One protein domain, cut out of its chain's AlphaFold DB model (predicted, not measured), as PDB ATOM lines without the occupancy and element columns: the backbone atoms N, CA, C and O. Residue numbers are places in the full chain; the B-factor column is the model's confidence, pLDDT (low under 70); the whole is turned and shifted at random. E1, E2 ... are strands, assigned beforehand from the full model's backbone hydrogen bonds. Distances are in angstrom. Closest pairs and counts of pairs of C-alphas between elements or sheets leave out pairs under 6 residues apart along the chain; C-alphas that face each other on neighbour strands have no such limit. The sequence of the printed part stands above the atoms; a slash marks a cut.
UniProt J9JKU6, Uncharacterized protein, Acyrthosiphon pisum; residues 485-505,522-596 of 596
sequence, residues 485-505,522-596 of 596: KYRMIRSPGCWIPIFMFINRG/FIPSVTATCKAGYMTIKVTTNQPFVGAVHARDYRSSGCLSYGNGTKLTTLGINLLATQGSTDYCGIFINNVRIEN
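What this domain is: This is residues 485 to 505 and 522 to 596 of the 596 residues of an uncharacterized protein of Acyrthosiphon pisum (UniProt J9JKU6). What is the shape? With little regular structure, it is a small sandwich, two sheets face to face, E1 E4 E5 and E2 E3 E6, from which residues 591 to 596 stick out. What builds it? The printed part has 96 residues with six named strands and no named helix: all strand, compact, radius of gyration of the C-alphas 14.0 A, spans 49 by 26 by 22 A.

How they stand to each other: Which strands pair? E1, residues 500 to 503, and E4, residues 547 to 550, meet only at a point, C-alphas 503 and 547 facing each other at 5.2 A. E2, residues 525 to 531, and E3, residues 534 to 540, form an antiparallel hairpin, N 527 and O 538 within hydrogen-bond range at 2.9 A; E3 and E6, residues 568 to 574, are antiparallel neighbours, N 535 to O 573 2.8 A. E4 and E5, residues 560 to 562, form another hairpin, N 549 to O 561 2.8 A. Where do the sheets come close? The closest C-alphas of E5 and E6, Ser 561 and Leu 571, are 5.5 A apart.

Where its parts are: Where does E1 begin? At C-alpha 500, (158.668, 128.213, 188.484). Where does E6 end? At C-alpha 574, (163.065, 128.354, 206.129), after 19.9 A.

The domain as a whole: Is it cut? Residues 506 to 521 are not printed; C-alphas 505 and 522 are 11.7 A apart. Where is confidence low? Residues 485 to 505 and 590 to 596 have pLDDT under 70.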
ATOM      1  N   LYS A 485     155.693 130.655 182.294       38.41
ATOM      2  CA  LYS A 485     155.875 132.074 182.639       38.41
ATOM      3  C   LYS A 485     156.783 132.222 183.859       38.41
ATOM      4  O   LYS A 485     156.538 131.632 184.909       38.41
ATOM      5  N   TYR A 486     157.814 133.053 183.715       36.38
ATOM      6  CA  TYR A 486     158.735 133.442 184.784       36.38
ATOM      7  C   TYR A 486     158.343 134.831 185.298       36.38
ATOM      8  O   TYR A 486     158.172 135.752 184.500       36.38
ATOM      9  N   ARG A 487     158.235 135.019 186.619       37.91
ATOM     10  CA  ARG A 487     158.037 136.350 187.216       37.91
ATOM     11  C   ARG A 487     159.088 136.598 188.292       37.91
ATOM     12  O   ARG A 487     159.128 135.892 189.291       37.91
ATOM     13  N   MET A 488     159.934 137.607 188.080       34.97
ATOM     14  CA  MET A 488     160.894 138.071 189.085       34.97
ATOM     15  C   MET A 488     160.202 139.016 190.067       34.97
ATOM     16  O   MET A 488     159.562 139.980 189.646       34.97
ATOM     17  N   ILE A 489     160.361 138.774 191.366       38.31
ATOM     18  CA  ILE A 489     159.820 139.637 192.421       38.31
ATOM     19  C   ILE A 489     160.989 140.167 193.231       38.31
ATOM     20  O   ILE A 489     161.811 139.404 193.732       38.31
ATOM     21  N   ARG A 490     161.068 141.492 193.354       34.38
ATOM     22  CA  ARG A 490     162.027 142.165 194.228       34.38
ATOM     23  C   ARG A 490     161.356 142.413 195.574       34.38
ATOM     24  O   ARG A 490     160.338 143.095 195.610       34.38
ATOM     25  N   SER A 491     161.933 141.899 196.659       34.72
ATOM     26  CA  SER A 491     161.635 142.390 198.010       34.72
ATOM     27  C   SER A 491     162.836 143.189 198.538       34.72
ATOM     28  O   SER A 491     163.974 142.852 198.189       34.72
ATOM     29  N   PRO A 492     162.632 144.244 199.343       31.66
ATOM     30  CA  PRO A 492     163.735 144.973 199.958       31.66
ATOM     31  C   PRO A 492     164.458 144.053 200.955       31.66
ATOM     32  O   PRO A 492     163.852 143.596 201.919       31.66
ATOM     33  N   GLY A 493     165.743 143.767 200.717       37.44
ATOM     34  CA  GLY A 493     166.607 143.036 201.657       37.44
ATOM     35  C   GLY A 493     166.930 141.574 201.319       37.44
ATOM     36  O   GLY A 493     167.737 140.971 202.014       37.44
ATOM     37  N   CYS A 494     166.381 140.996 200.245       35.94
ATOM     38  CA  CYS A 494     166.718 139.636 199.799       35.94
ATOM     39  C   CYS A 494     166.750 139.571 198.264       35.94
ATOM     40  O   CYS A 494     165.720 139.722 197.606       35.94
ATOM     41  N   TRP A 495     167.935 139.348 197.685       31.11
ATOM     42  CA  TRP A 495     168.103 139.109 196.249       31.11
ATOM     43  C   TRP A 495     167.879 137.625 195.978       31.11
ATOM     44  O   TRP A 495     168.787 136.816 196.128       31.11
ATOM     45  N   ILE A 496     166.654 137.264 195.612       37.72
ATOM     46  CA  ILE A 496     166.272 135.875 195.372       37.72
ATOM     47  C   ILE A 496     165.718 135.744 193.941       37.72
ATOM     48  O   ILE A 496     164.686 136.343 193.639       37.72
ATOM     49  N   PRO A 497     166.358 134.972 193.040       38.22
ATOM     50  CA  PRO A 497     165.828 134.662 191.717       38.22
ATOM     51  C   PRO A 497     165.071 133.332 191.768       38.22
ATOM     52  O   PRO A 497     165.626 132.291 191.424       38.22
ATOM     53  N   ILE A 498     163.836 133.306 192.262       50.56
ATOM     54  CA  ILE A 498     163.160 132.031 192.538       50.56
ATOM     55  C   ILE A 498     161.697 132.132 192.110       50.56
ATOM     56  O   ILE A 498     161.076 133.147 192.380       50.56
ATOM     57  N   PHE A 499     161.226 131.121 191.368       46.00
ATOM     58  CA  PHE A 499     159.883 130.506 191.305       46.00
ATOM     59  C   PHE A 499     159.551 130.079 189.868       46.00
ATOM     60  O   PHE A 499     159.685 130.847 188.915       46.00
ATOM     61  N   MET A 500     159.123 128.823 189.732       41.09
ATOM     62  CA  MET A 500     158.668 128.213 188.484       41.09
ATOM     63  C   MET A 500     157.226 127.746 188.688       41.09
ATOM     64  O   MET A 500     156.938 127.071 189.674       41.09
ATOM     65  N   PHE A 501     156.328 128.121 187.777       43.06
ATOM     66  CA  PHE A 501     154.926 127.705 187.807       43.06
ATOM     67  C   PHE A 501     154.714 126.620 186.757       43.06
ATOM     68  O   PHE A 501     154.952 126.854 185.572       43.06
ATOM     69  N   ILE A 502     154.271 125.438 187.185       44.34
ATOM     70  CA  ILE A 502     153.815 124.384 186.276       44.34
ATOM     71  C   ILE A 502     152.305 124.269 186.460       44.34
ATOM     72  O   ILE A 502     151.844 123.805 187.505       44.34
ATOM     73  N   ASN A 503     151.548 124.703 185.451       36.91
ATOM     74  CA  ASN A 503     150.125 124.409 185.366       36.91
ATOM     75  C   ASN A 503     149.975 123.020 184.731       36.91
ATOM     76  O   ASN A 503     150.404 122.815 183.594       36.91
ATOM     77  N   ARG A 504     149.435 122.048 185.471       38.41
ATOM     78  CA  ARG A 504     148.970 120.794 184.876       38.41
ATOM     79  C   ARG A 504     147.496 121.009 184.580       38.41
ATOM     80  O   ARG A 504     146.701 121.036 185.511       38.41
ATOM     81  N   GLY A 505     147.162 121.203 183.306       34.47
ATOM     82  CA  GLY A 505     145.768 121.277 182.880       34.47
ATOM     83  C   GLY A 505     144.991 120.091 183.449       34.47
ATOM     84  O   GLY A 505     145.406 118.942 183.290       34.47
ATOM     85  N   PHE A 522     146.491 133.252 182.486       81.00
ATOM     86  CA  PHE A 522     147.012 132.850 183.794       81.00
ATOM     87  C   PHE A 522     148.089 133.844 184.262       81.00
ATOM     88  O   PHE A 522     149.256 133.771 183.861       81.00
ATOM     89  N   ILE A 523     147.683 134.799 185.102       87.12
ATOM     90  CA  ILE A 523     148.533 135.857 185.662       87.12
ATOM     91  C   ILE A 523     148.534 135.718 187.194       87.12
ATOM     92  O   ILE A 523     147.714 136.337 187.874       87.12
ATOM     93  N   PRO A 524     149.432 134.901 187.779       90.25
ATOM     94  CA  PRO A 524     149.525 134.778 189.227       90.25
ATOM     95  C   PRO A 524     150.063 136.076 189.851       90.25
ATOM     96  O   PRO A 524     151.084 136.636 189.427       90.25
ATOM     97  N   SER A 525     149.390 136.544 190.897       93.19
ATOM     98  CA  SER A 525     149.895 137.557 191.819       93.19
ATOM     99  C   SER A 525     150.669 136.870 192.933       93.19
ATOM    100  O   SER A 525     150.193 135.906 193.527       93.19
ATOM    101  N   VAL A 526     151.879 137.332 193.217       93.00
ATOM    102  CA  VAL A 526     152.767 136.663 194.166       93.00
ATOM    103  C   VAL A 526     153.272 137.686 195.167       93.00
ATOM    104  O   VAL A 526     153.787 138.737 194.787       93.00
ATOM    105  N   THR A 527     153.138 137.366 196.448       92.94
ATOM    106  CA  THR A 527     153.632 138.189 197.554       92.94
ATOM    107  C   THR A 527     154.527 137.347 198.449       92.94
ATOM    108  O   THR A 527     154.238 136.179 198.695       92.94
ATOM    109  N   ALA A 528     155.630 137.923 198.919       91.69
ATOM    110  CA  ALA A 528     156.558 137.268 199.831       91.69
ATOM    111  C   ALA A 528     156.680 138.103 201.107       91.69
ATOM    112  O   ALA A 528     156.831 139.322 201.042       91.69
ATOM    113  N   THR A 529     156.605 137.448 202.260       91.75
ATOM    114  CA  THR A 529     156.734 138.083 203.578       91.75
ATOM    115  C   THR A 529     157.738 137.311 204.417       91.75
ATOM    116  O   THR A 529     157.631 136.093 204.526       91.75
ATOM    117  N   CYS A 530     158.714 138.000 205.001       91.25
ATOM    118  CA  CYS A 530     159.718 137.389 205.870       91.25
ATOM    119  C   CYS A 530     159.398 137.713 207.328       91.25
ATOM    120  O   CYS A 530     159.296 138.886 207.687       91.25
ATOM    121  N   LYS A 531     159.254 136.695 208.175       91.12
ATOM    122  CA  LYS A 531     159.036 136.856 209.616       91.12
ATOM    123  C   LYS A 531     159.756 135.746 210.377       91.12
ATOM    124  O   LYS A 531     159.587 134.577 210.056       91.12
ATOM    125  N   ALA A 532     160.540 136.126 211.387       88.69
ATOM    126  CA  ALA A 532     161.198 135.202 212.319       88.69
ATOM    127  C   ALA A 532     161.989 134.061 211.638       88.69
ATOM    128  O   ALA A 532     161.872 132.902 212.018       88.69
ATOM    129  N   GLY A 533     162.769 134.381 210.599       87.75
ATOM    130  CA  GLY A 533     163.576 133.382 209.887       87.75
ATOM    131  C   GLY A 533     162.806 132.518 208.884       87.75
ATOM    132  O   GLY A 533     163.404 131.646 208.268       87.75
ATOM    133  N   TYR A 534     161.517 132.780 208.657       92.12
ATOM    134  CA  TYR A 534     160.720 132.118 207.625       92.12
ATOM    135  C   TYR A 534     160.222 133.120 206.585       92.12
ATOM    136  O   TYR A 534     159.739 134.204 206.918       92.12
ATOM    137  N   MET A 535     160.303 132.745 205.312       93.12
ATOM    138  CA  MET A 535     159.673 133.445 204.200       93.12
ATOM    139  C   MET A 535     158.383 132.723 203.819       93.12
ATOM    140  O   MET A 535     158.400 131.564 203.428       93.12
ATOM    141  N   THR A 536     157.257 133.420 203.904       94.81
ATOM    142  CA  THR A 536     155.959 132.943 203.423       94.81
ATOM    143  C   THR A 536     155.669 133.572 202.068       94.81
ATOM    144  O   THR A 536     155.519 134.793 201.969       94.81
ATOM    145  N   ILE A 537     155.576 132.743 201.034       94.62
ATOM    146  CA  ILE A 537     155.190 133.122 199.675       94.62
ATOM    147  C   ILE A 537     153.727 132.764 199.471       94.62
ATOM    148  O   ILE A 537     153.340 131.608 199.606       94.62
ATOM    149  N   LYS A 538     152.914 133.754 199.116       95.62
ATOM    150  CA  LYS A 538     151.507 133.588 198.762       95.62
ATOM    151  C   LYS A 538     151.344 133.811 197.269       95.62
ATOM    152  O   LYS A 538     151.621 134.902 196.772       95.62
ATOM    153  N   VAL A 539     150.877 132.784 196.577       95.25
ATOM    154  CA  VAL A 539     150.534 132.803 195.156       95.25
ATOM    155  C   VAL A 539     149.019 132.870 195.053       95.25
ATOM    156  O   VAL A 539     148.328 131.936 195.449       95.25
ATOM    157  N   THR A 540     148.510 133.992 194.559       95.38
ATOM    158  CA  THR A 540     147.088 134.224 194.304       95.38
ATOM    159  C   THR A 540     146.826 134.160 192.806       95.38
ATOM    160  O   THR A 540     147.509 134.825 192.028       95.38
ATOM    161  N   THR A 541     145.843 133.377 192.395       94.06
ATOM    162  CA  THR A 541     145.429 133.208 191.000       94.06
ATOM    163  C   THR A 541     143.990 133.680 190.819       94.06
ATOM    164  O   THR A 541     143.190 133.662 191.753       94.06
ATOM    165  N   ASN A 542     143.632 134.108 189.607       90.31
ATOM    166  CA  ASN A 542     142.259 134.542 189.314       90.31
ATOM    167  C   ASN A 542     141.277 133.356 189.302       90.31
ATOM    168  O   ASN A 542     140.106 133.506 189.667       90.31
ATOM    169  N   GLN A 543     141.785 132.166 188.972       90.25
ATOM    170  CA  GLN A 543     141.054 130.903 188.893       90.25
ATOM    171  C   GLN A 543     141.650 129.846 189.843       90.25
ATOM    172  O   GLN A 543     142.822 129.971 190.217       90.25
ATOM    173  N   PRO A 544     140.863 128.832 190.257       91.31
ATOM    174  CA  PRO A 544     141.348 127.615 190.915       91.31
ATOM    175  C   PRO A 544     142.675 127.108 190.342       91.31
ATOM    176  O   PRO A 544     142.781 126.863 189.143       91.31
ATOM    177  N   PHE A 545     143.697 126.958 191.186       88.56
ATOM    178  CA  PHE A 545     145.013 126.485 190.760       88.56
ATOM    179  C   PHE A 545     145.274 125.060 191.257       88.56
ATOM    180  O   PHE A 545     145.320 124.809 192.463       88.56
ATOM    181  N   VAL A 546     145.488 124.141 190.311       90.69
ATOM    182  CA  VAL A 546     145.954 122.770 190.556       90.69
ATOM    183  C   VAL A 546     147.334 122.627 189.923       90.69
ATOM    184  O   VAL A 546     147.494 122.531 188.709       90.69
ATOM    185  N   GLY A 547     148.370 122.676 190.752       90.00
ATOM    186  CA  GLY A 547     149.750 122.687 190.277       90.00
ATOM    187  C   GLY A 547     150.747 122.716 191.423       90.00
ATOM    188  O   GLY A 547     150.406 122.409 192.561       90.00
ATOM    189  N   ALA A 548     151.993 123.072 191.130       91.94
ATOM    190  CA  ALA A 548     153.066 123.110 192.118       91.94
ATOM    191  C   ALA A 548     153.714 124.497 192.184       91.94
ATOM    192  O   ALA A 548     154.024 125.096 191.152       91.94
ATOM    193  N   VAL A 549     153.962 124.972 193.404       93.62
ATOM    194  CA  VAL A 549     154.786 126.143 193.722       93.62
ATOM    195  C   VAL A 549     156.033 125.634 194.429       93.62
ATOM    196  O   VAL A 549     155.926 125.051 195.504       93.62
ATOM    197  N   HIS A 550     157.215 125.834 193.849       94.25
ATOM    198  CA  HIS A 550     158.459 125.375 194.464       94.25
ATOM    199  C   HIS A 550     159.620 126.346 194.278       94.25
ATOM    200  O   HIS A 550     159.639 127.160 193.348       94.25
ATOM    201  N   ALA A 551     160.616 126.226 195.153       89.56
ATOM    202  CA  ALA A 551     161.881 126.923 195.000       89.56
ATOM    203  C   ALA A 551     162.660 126.386 193.782       89.56
ATOM    204  O   ALA A 551     162.590 125.209 193.424       89.56
ATOM    205  N   ARG A 552     163.395 127.263 193.099       82.44
ATOM    206  CA  ARG A 552     164.186 126.945 191.909       82.44
ATOM    207  C   ARG A 552     165.212 125.870 192.262       82.44
ATOM    208  O   ARG A 552     166.003 126.085 193.162       82.44
ATOM    209  N   ASP A 553     165.175 124.741 191.557       84.31
ATOM    210  CA  ASP A 553     166.071 123.586 191.737       84.31
ATOM    211  C   ASP A 553     165.913 122.793 193.060       84.31
ATOM    212  O   ASP A 553     166.579 121.773 193.246       84.31
ATOM    213  N   TYR A 554     164.958 123.159 193.932       87.75
ATOM    214  CA  TYR A 554     164.653 122.445 195.183       87.75
ATOM    215  C   TYR A 554     163.188 121.994 195.220       87.75
ATOM    216  O   TYR A 554     162.268 122.809 195.222       87.75
ATOM    217  N   ARG A 555     162.973 120.671 195.249       89.88
ATOM    218  CA  ARG A 555     161.643 120.025 195.269       89.88
ATOM    219  C   ARG A 555     161.403 119.158 196.513       89.88
ATOM    220  O   ARG A 555     160.536 118.291 196.485       89.88
ATOM    221  N   SER A 556     162.192 119.339 197.574       89.50
ATOM    222  CA  SER A 556     161.909 118.696 198.863       89.50
ATOM    223  C   SER A 556     160.588 119.219 199.434       89.50
ATOM    224  O   SER A 556     160.117 120.289 199.046       89.50
ATOM    225  N   SER A 557     159.989 118.473 200.363       87.62
ATOM    226  CA  SER A 557     158.716 118.835 200.999       87.62
ATOM    227  C   SER A 557     158.737 120.224 201.651       87.62
ATOM    228  O   SER A 557     157.731 120.920 201.607       87.62
ATOM    229  N   GLY A 558     159.880 120.669 202.185       89.25
ATOM    230  CA  GLY A 558     160.051 122.020 202.743       89.25
ATOM    231  C   GLY A 558     160.175 123.144 201.703       89.25
ATOM    232  O   GLY A 558     160.135 124.315 202.061       89.25
ATOM    233  N   CYS A 559     160.319 122.809 200.419       94.75
ATOM    234  CA  CYS A 559     160.570 123.759 199.331       94.75
ATOM    235  C   CYS A 559     159.511 123.707 198.222       94.75
ATOM    236  O   CYS A 559     159.687 124.342 197.180       94.75
ATOM    237  N   LEU A 560     158.432 122.950 198.431       94.88
ATOM    238  CA  LEU A 560     157.374 122.662 197.469       94.88
ATOM    239  C   LEU A 560     156.012 122.709 198.171       94.88
ATOM    240  O   LEU A 560     155.837 122.154 199.247       94.88
ATOM    241  N   SER A 561     155.032 123.334 197.527       95.56
ATOM    242  CA  SER A 561     153.634 123.356 197.952       95.56
ATOM    243  C   SER A 561     152.728 123.099 196.750       95.56
ATOM    244  O   SER A 561     153.020 123.554 195.640       95.56
ATOM    245  N   TYR A 562     151.645 122.356 196.956       94.12
ATOM    246  CA  TYR A 562     150.695 122.009 195.900       94.12
ATOM    247  C   TYR A 562     149.455 122.900 195.962       94.12
ATOM    248  O   TYR A 562     148.888 123.130 197.030       94.12
ATOM    249  N   GLY A 563     149.022 123.375 194.797       92.62
ATOM    250  CA  GLY A 563     147.720 123.998 194.620       92.62
ATOM    251  C   GLY A 563     146.626 122.941 194.715       92.62
ATOM    252  O   GLY A 563     146.656 121.943 193.999       92.62
ATOM    253  N   ASN A 564     145.672 123.160 195.609       91.00
ATOM    254  CA  ASN A 564     144.567 122.252 195.915       91.00
ATOM    255  C   ASN A 564     143.255 122.660 195.220       91.00
ATOM    256  O   ASN A 564     142.176 122.409 195.749       91.00
ATOM    257  N   GLY A 565     143.332 123.365 194.087       90.25
ATOM    258  CA  GLY A 565     142.157 123.913 193.403       90.25
ATOM    259  C   GLY A 565     141.603 125.185 194.053       90.25
ATOM    260  O   GLY A 565     140.567 125.694 193.639       90.25
ATOM    261  N   THR A 566     142.279 125.759 195.048       93.56
ATOM    262  CA  THR A 566     141.928 127.091 195.558       93.56
ATOM    263  C   THR A 566     142.638 128.191 194.767       93.56
ATOM    264  O   THR A 566     143.584 127.946 194.017       93.56
ATOM    265  N   LYS A 567     142.184 129.437 194.937       94.69
ATOM    266  CA  LYS A 567     142.819 130.626 194.345       94.69
ATOM    267  C   LYS A 567     144.081 131.079 195.085       94.69
ATOM    268  O   LYS A 567     144.707 132.046 194.666       94.69
ATOM    269  N   LEU A 568     144.431 130.446 196.207       95.62
ATOM    270  CA  LEU A 568     145.535 130.858 197.067       95.62
ATOM    271  C   LEU A 568     146.381 129.648 197.452       95.62
ATOM    272  O   LEU A 568     145.949 128.792 198.212       95.62
ATOM    273  N   THR A 569     147.627 129.621 196.994       96.31
ATOM    274  CA  THR A 569     148.621 128.624 197.409       96.31
ATOM    275  C   THR A 569     149.713 129.301 198.222       96.31
ATOM    276  O   THR A 569     150.218 130.355 197.834       96.31
ATOM    277  N   THR A 570     150.083 128.708 199.357       96.06
ATOM    278  CA  THR A 570     151.121 129.250 200.243       96.06
ATOM    279  C   THR A 570     152.310 128.297 200.312       96.06
ATOM    280  O   THR A 570     152.130 127.095 200.492       96.06
ATOM    281  N   LEU A 571     153.522 128.836 200.180       95.88
ATOM    282  CA  LEU A 571     154.791 128.130 200.358       95.88
ATOM    283  C   LEU A 571     155.582 128.800 201.486       95.88
ATOM    284  O   LEU A 571     155.855 129.998 201.424       95.88
ATOM    285  N   GLY A 572     155.946 128.031 202.511       94.56
ATOM    286  CA  GLY A 572     156.856 128.466 203.568       94.56
ATOM    287  C   GLY A 572     158.279 128.017 203.259       94.56
ATOM    288  O   GLY A 572     158.488 126.858 202.930       94.56
ATOM    289  N   ILE A 573     159.245 128.924 203.365       94.44
ATOM    290  CA  ILE A 573     160.669 128.659 203.166       94.44
ATOM    291  C   ILE A 573     161.417 129.033 204.444       94.44
ATOM    292  O   ILE A 573     161.319 130.169 204.911       94.44
ATOM    293  N   ASN A 574     162.192 128.099 204.989       92.56
ATOM    294  CA  ASN A 574     163.065 128.354 206.129       92.56
ATOM    295  C   ASN A 574     164.336 129.089 205.663       92.56
ATOM    296  O   ASN A 574     165.180 128.509 204.984       92.56
ATOM    297  N   LEU A 575     164.480 130.364 206.029       90.69
ATOM    298  CA  LEU A 575     165.639 131.194 205.677       90.69
ATOM    299  C   LEU A 575     166.894 130.860 206.493       90.69
ATOM    300  O   LEU A 575     167.981 131.302 206.133       90.69
ATOM    301  N   LEU A 576     166.743 130.111 207.588       90.88
ATOM    302  CA  LEU A 576     167.823 129.722 208.497       90.88
ATOM    303  C   LEU A 576     168.345 128.305 208.223       90.88
ATOM    304  O   LEU A 576     169.269 127.851 208.896       90.88
ATOM    305  N   ALA A 577     167.754 127.595 207.260       90.31
ATOM    306  CA  ALA A 577     168.169 126.251 206.895       90.31
ATOM    307  C   ALA A 577     169.607 126.252 206.345       90.31
ATOM    308  O   ALA A 577     169.937 127.001 205.424       90.31
ATOM    309  N   THR A 578     170.471 125.398 206.898       89.31
ATOM    310  CA  THR A 578     171.863 125.248 206.453       89.31
ATOM    311  C   THR A 578     171.958 124.345 205.227       89.31
ATOM    312  O   THR A 578     171.146 123.433 205.042       89.31
ATOM    313  N   GLN A 579     172.966 124.576 204.380       85.56
ATOM    314  CA  GLN A 579     173.211 123.745 203.201       85.56
ATOM    315  C   GLN A 579     173.441 122.286 203.622       85.56
ATOM    316  O   GLN A 579     174.313 121.995 204.437       85.56
ATOM    317  N   GLY A 580     172.628 121.377 203.080       84.94
ATOM    318  CA  GLY A 580     172.611 119.957 203.450       84.94
ATOM    319  C   GLY A 580     171.417 119.540 204.315       84.94
ATOM    320  O   GLY A 580     171.107 118.354 204.365       84.94
ATOM    321  N   SER A 581     170.704 120.486 204.934       89.94
ATOM    322  CA  SER A 581     169.436 120.195 205.617       89.94
ATOM    323  C   SER A 581     168.293 119.934 204.624       89.94
ATOM    324  O   SER A 581     168.310 120.416 203.489       89.94
ATOM    325  N   THR A 582     167.273 119.183 205.051       89.12
ATOM    326  CA  THR A 582     166.076 118.874 204.239       89.12
ATOM    327  C   THR A 582     165.245 120.111 203.892       89.12
ATOM    328  O   THR A 582     164.557 120.127 202.867       89.12
ATOM    329  N   ASP A 583     165.362 121.149 204.720       90.38
ATOM    330  CA  ASP A 583     164.617 122.406 204.622       90.38
ATOM    331  C   ASP A 583     165.382 123.483 203.835       90.38
ATOM    332  O   ASP A 583     164.911 124.611 203.689       90.38
ATOM    333  N   TYR A 584     166.575 123.158 203.322       93.31
ATOM    334  CA  TYR A 584     167.370 124.082 202.526       93.31
ATOM    335  C   TYR A 584     166.796 124.230 201.114       93.31
ATOM    336  O   TYR A 584     166.864 123.307 200.302       93.31
ATOM    337  N   CYS A 585     166.289 125.426 200.804       93.00
ATOM    338  CA  CYS A 585     165.645 125.744 199.523       93.00
ATOM    339  C   CYS A 585     166.502 126.603 198.577       93.00
ATOM    340  O   CYS A 585     165.954 127.358 197.772       93.00
ATOM    341  N   GLY A 586     167.836 126.527 198.675       87.81
ATOM    342  CA  GLY A 586     168.741 127.253 197.771       87.81
ATOM    343  C   GLY A 586     168.836 128.751 198.034       87.81
ATOM    344  O   GLY A 586     168.913 129.548 197.099       87.81
ATOM    345  N   ILE A 587     168.767 129.144 199.302       83.00
ATOM    346  CA  ILE A 587     168.725 130.544 199.716       83.00
ATOM    347  C   ILE A 587     170.154 131.068 199.808       83.00
ATOM    348  O   ILE A 587     170.964 130.552 200.573       83.00
ATOM    349  N   PHE A 588     170.450 132.125 199.057       76.06
ATOM    350  CA  PHE A 588     171.730 132.819 199.129       76.06
ATOM    351  C   PHE A 588     171.595 134.033 200.048       76.06
ATOM    352  O   PHE A 588     170.925 135.011 199.706       76.06
ATOM    353  N   ILE A 589     172.230 133.983 201.218       71.19
ATOM    354  CA  ILE A 589     172.353 135.149 202.095       71.19
ATOM    355  C   ILE A 589     173.522 135.976 201.568       71.19
ATOM    356  O   ILE A 589     174.679 135.563 201.640       71.19
ATOM    357  N   ASN A 590     173.223 137.141 200.994       62.75
ATOM    358  CA  ASN A 590     174.270 138.063 200.584       62.75
ATOM    359  C   ASN A 590     174.831 138.718 201.853       62.75
ATOM    360  O   ASN A 590     174.198 139.614 202.412       62.75
ATOM    361  N   ASN A 591     175.989 138.253 202.326       48.41
ATOM    362  CA  ASN A 591     176.699 138.838 203.464       48.41
ATOM    363  C   ASN A 591     177.314 140.188 203.064       48.41
ATOM    364  O   ASN A 591     178.533 140.347 203.016       48.41
ATOM    365  N   VAL A 592     176.478 141.181 202.771       46.00
ATOM    366  CA  VAL A 592     176.916 142.571 202.836       46.00
ATOM    367  C   VAL A 592     176.932 142.911 204.315       46.00
ATOM    368  O   VAL A 592     175.885 143.135 204.919       46.00
ATOM    369  N   ARG A 593     178.127 142.888 204.919       39.19
ATOM    370  CA  ARG A 593     178.339 143.528 206.217       39.19
ATOM    371  C   ARG A 593     177.911 144.982 206.055       39.19
ATOM    372  O   ARG A 593     178.543 145.729 205.314       39.19
ATOM    373  N   ILE A 594     176.820 145.361 206.710       44.00
ATOM    374  CA  ILE A 594     176.606 146.759 207.055       44.00
ATOM    375  C   ILE A 594     177.581 146.986 208.206       44.00
ATOM    376  O   ILE A 594     177.307 146.617 209.346       44.00
ATOM    377  N   GLU A 595     178.788 147.435 207.866       37.19
ATOM    378  CA  GLU A 595     179.660 148.082 208.837       37.19
ATOM    379  C   GLU A 595     178.917 149.350 209.271       37.19
ATOM    380  O   GLU A 595     178.710 150.255 208.463       37.19
ATOM    381  N   ASN A 596     178.396 149.318 210.501       37.06
ATOM    382  CA  ASN A 596     177.892 150.500 211.195       37.06
ATOM    383  C   ASN A 596     179.054 151.398 211.609       37.06
ATOM    384  O   ASN A 596     180.077 150.834 212.065       37.06
TER     385      ASN A 596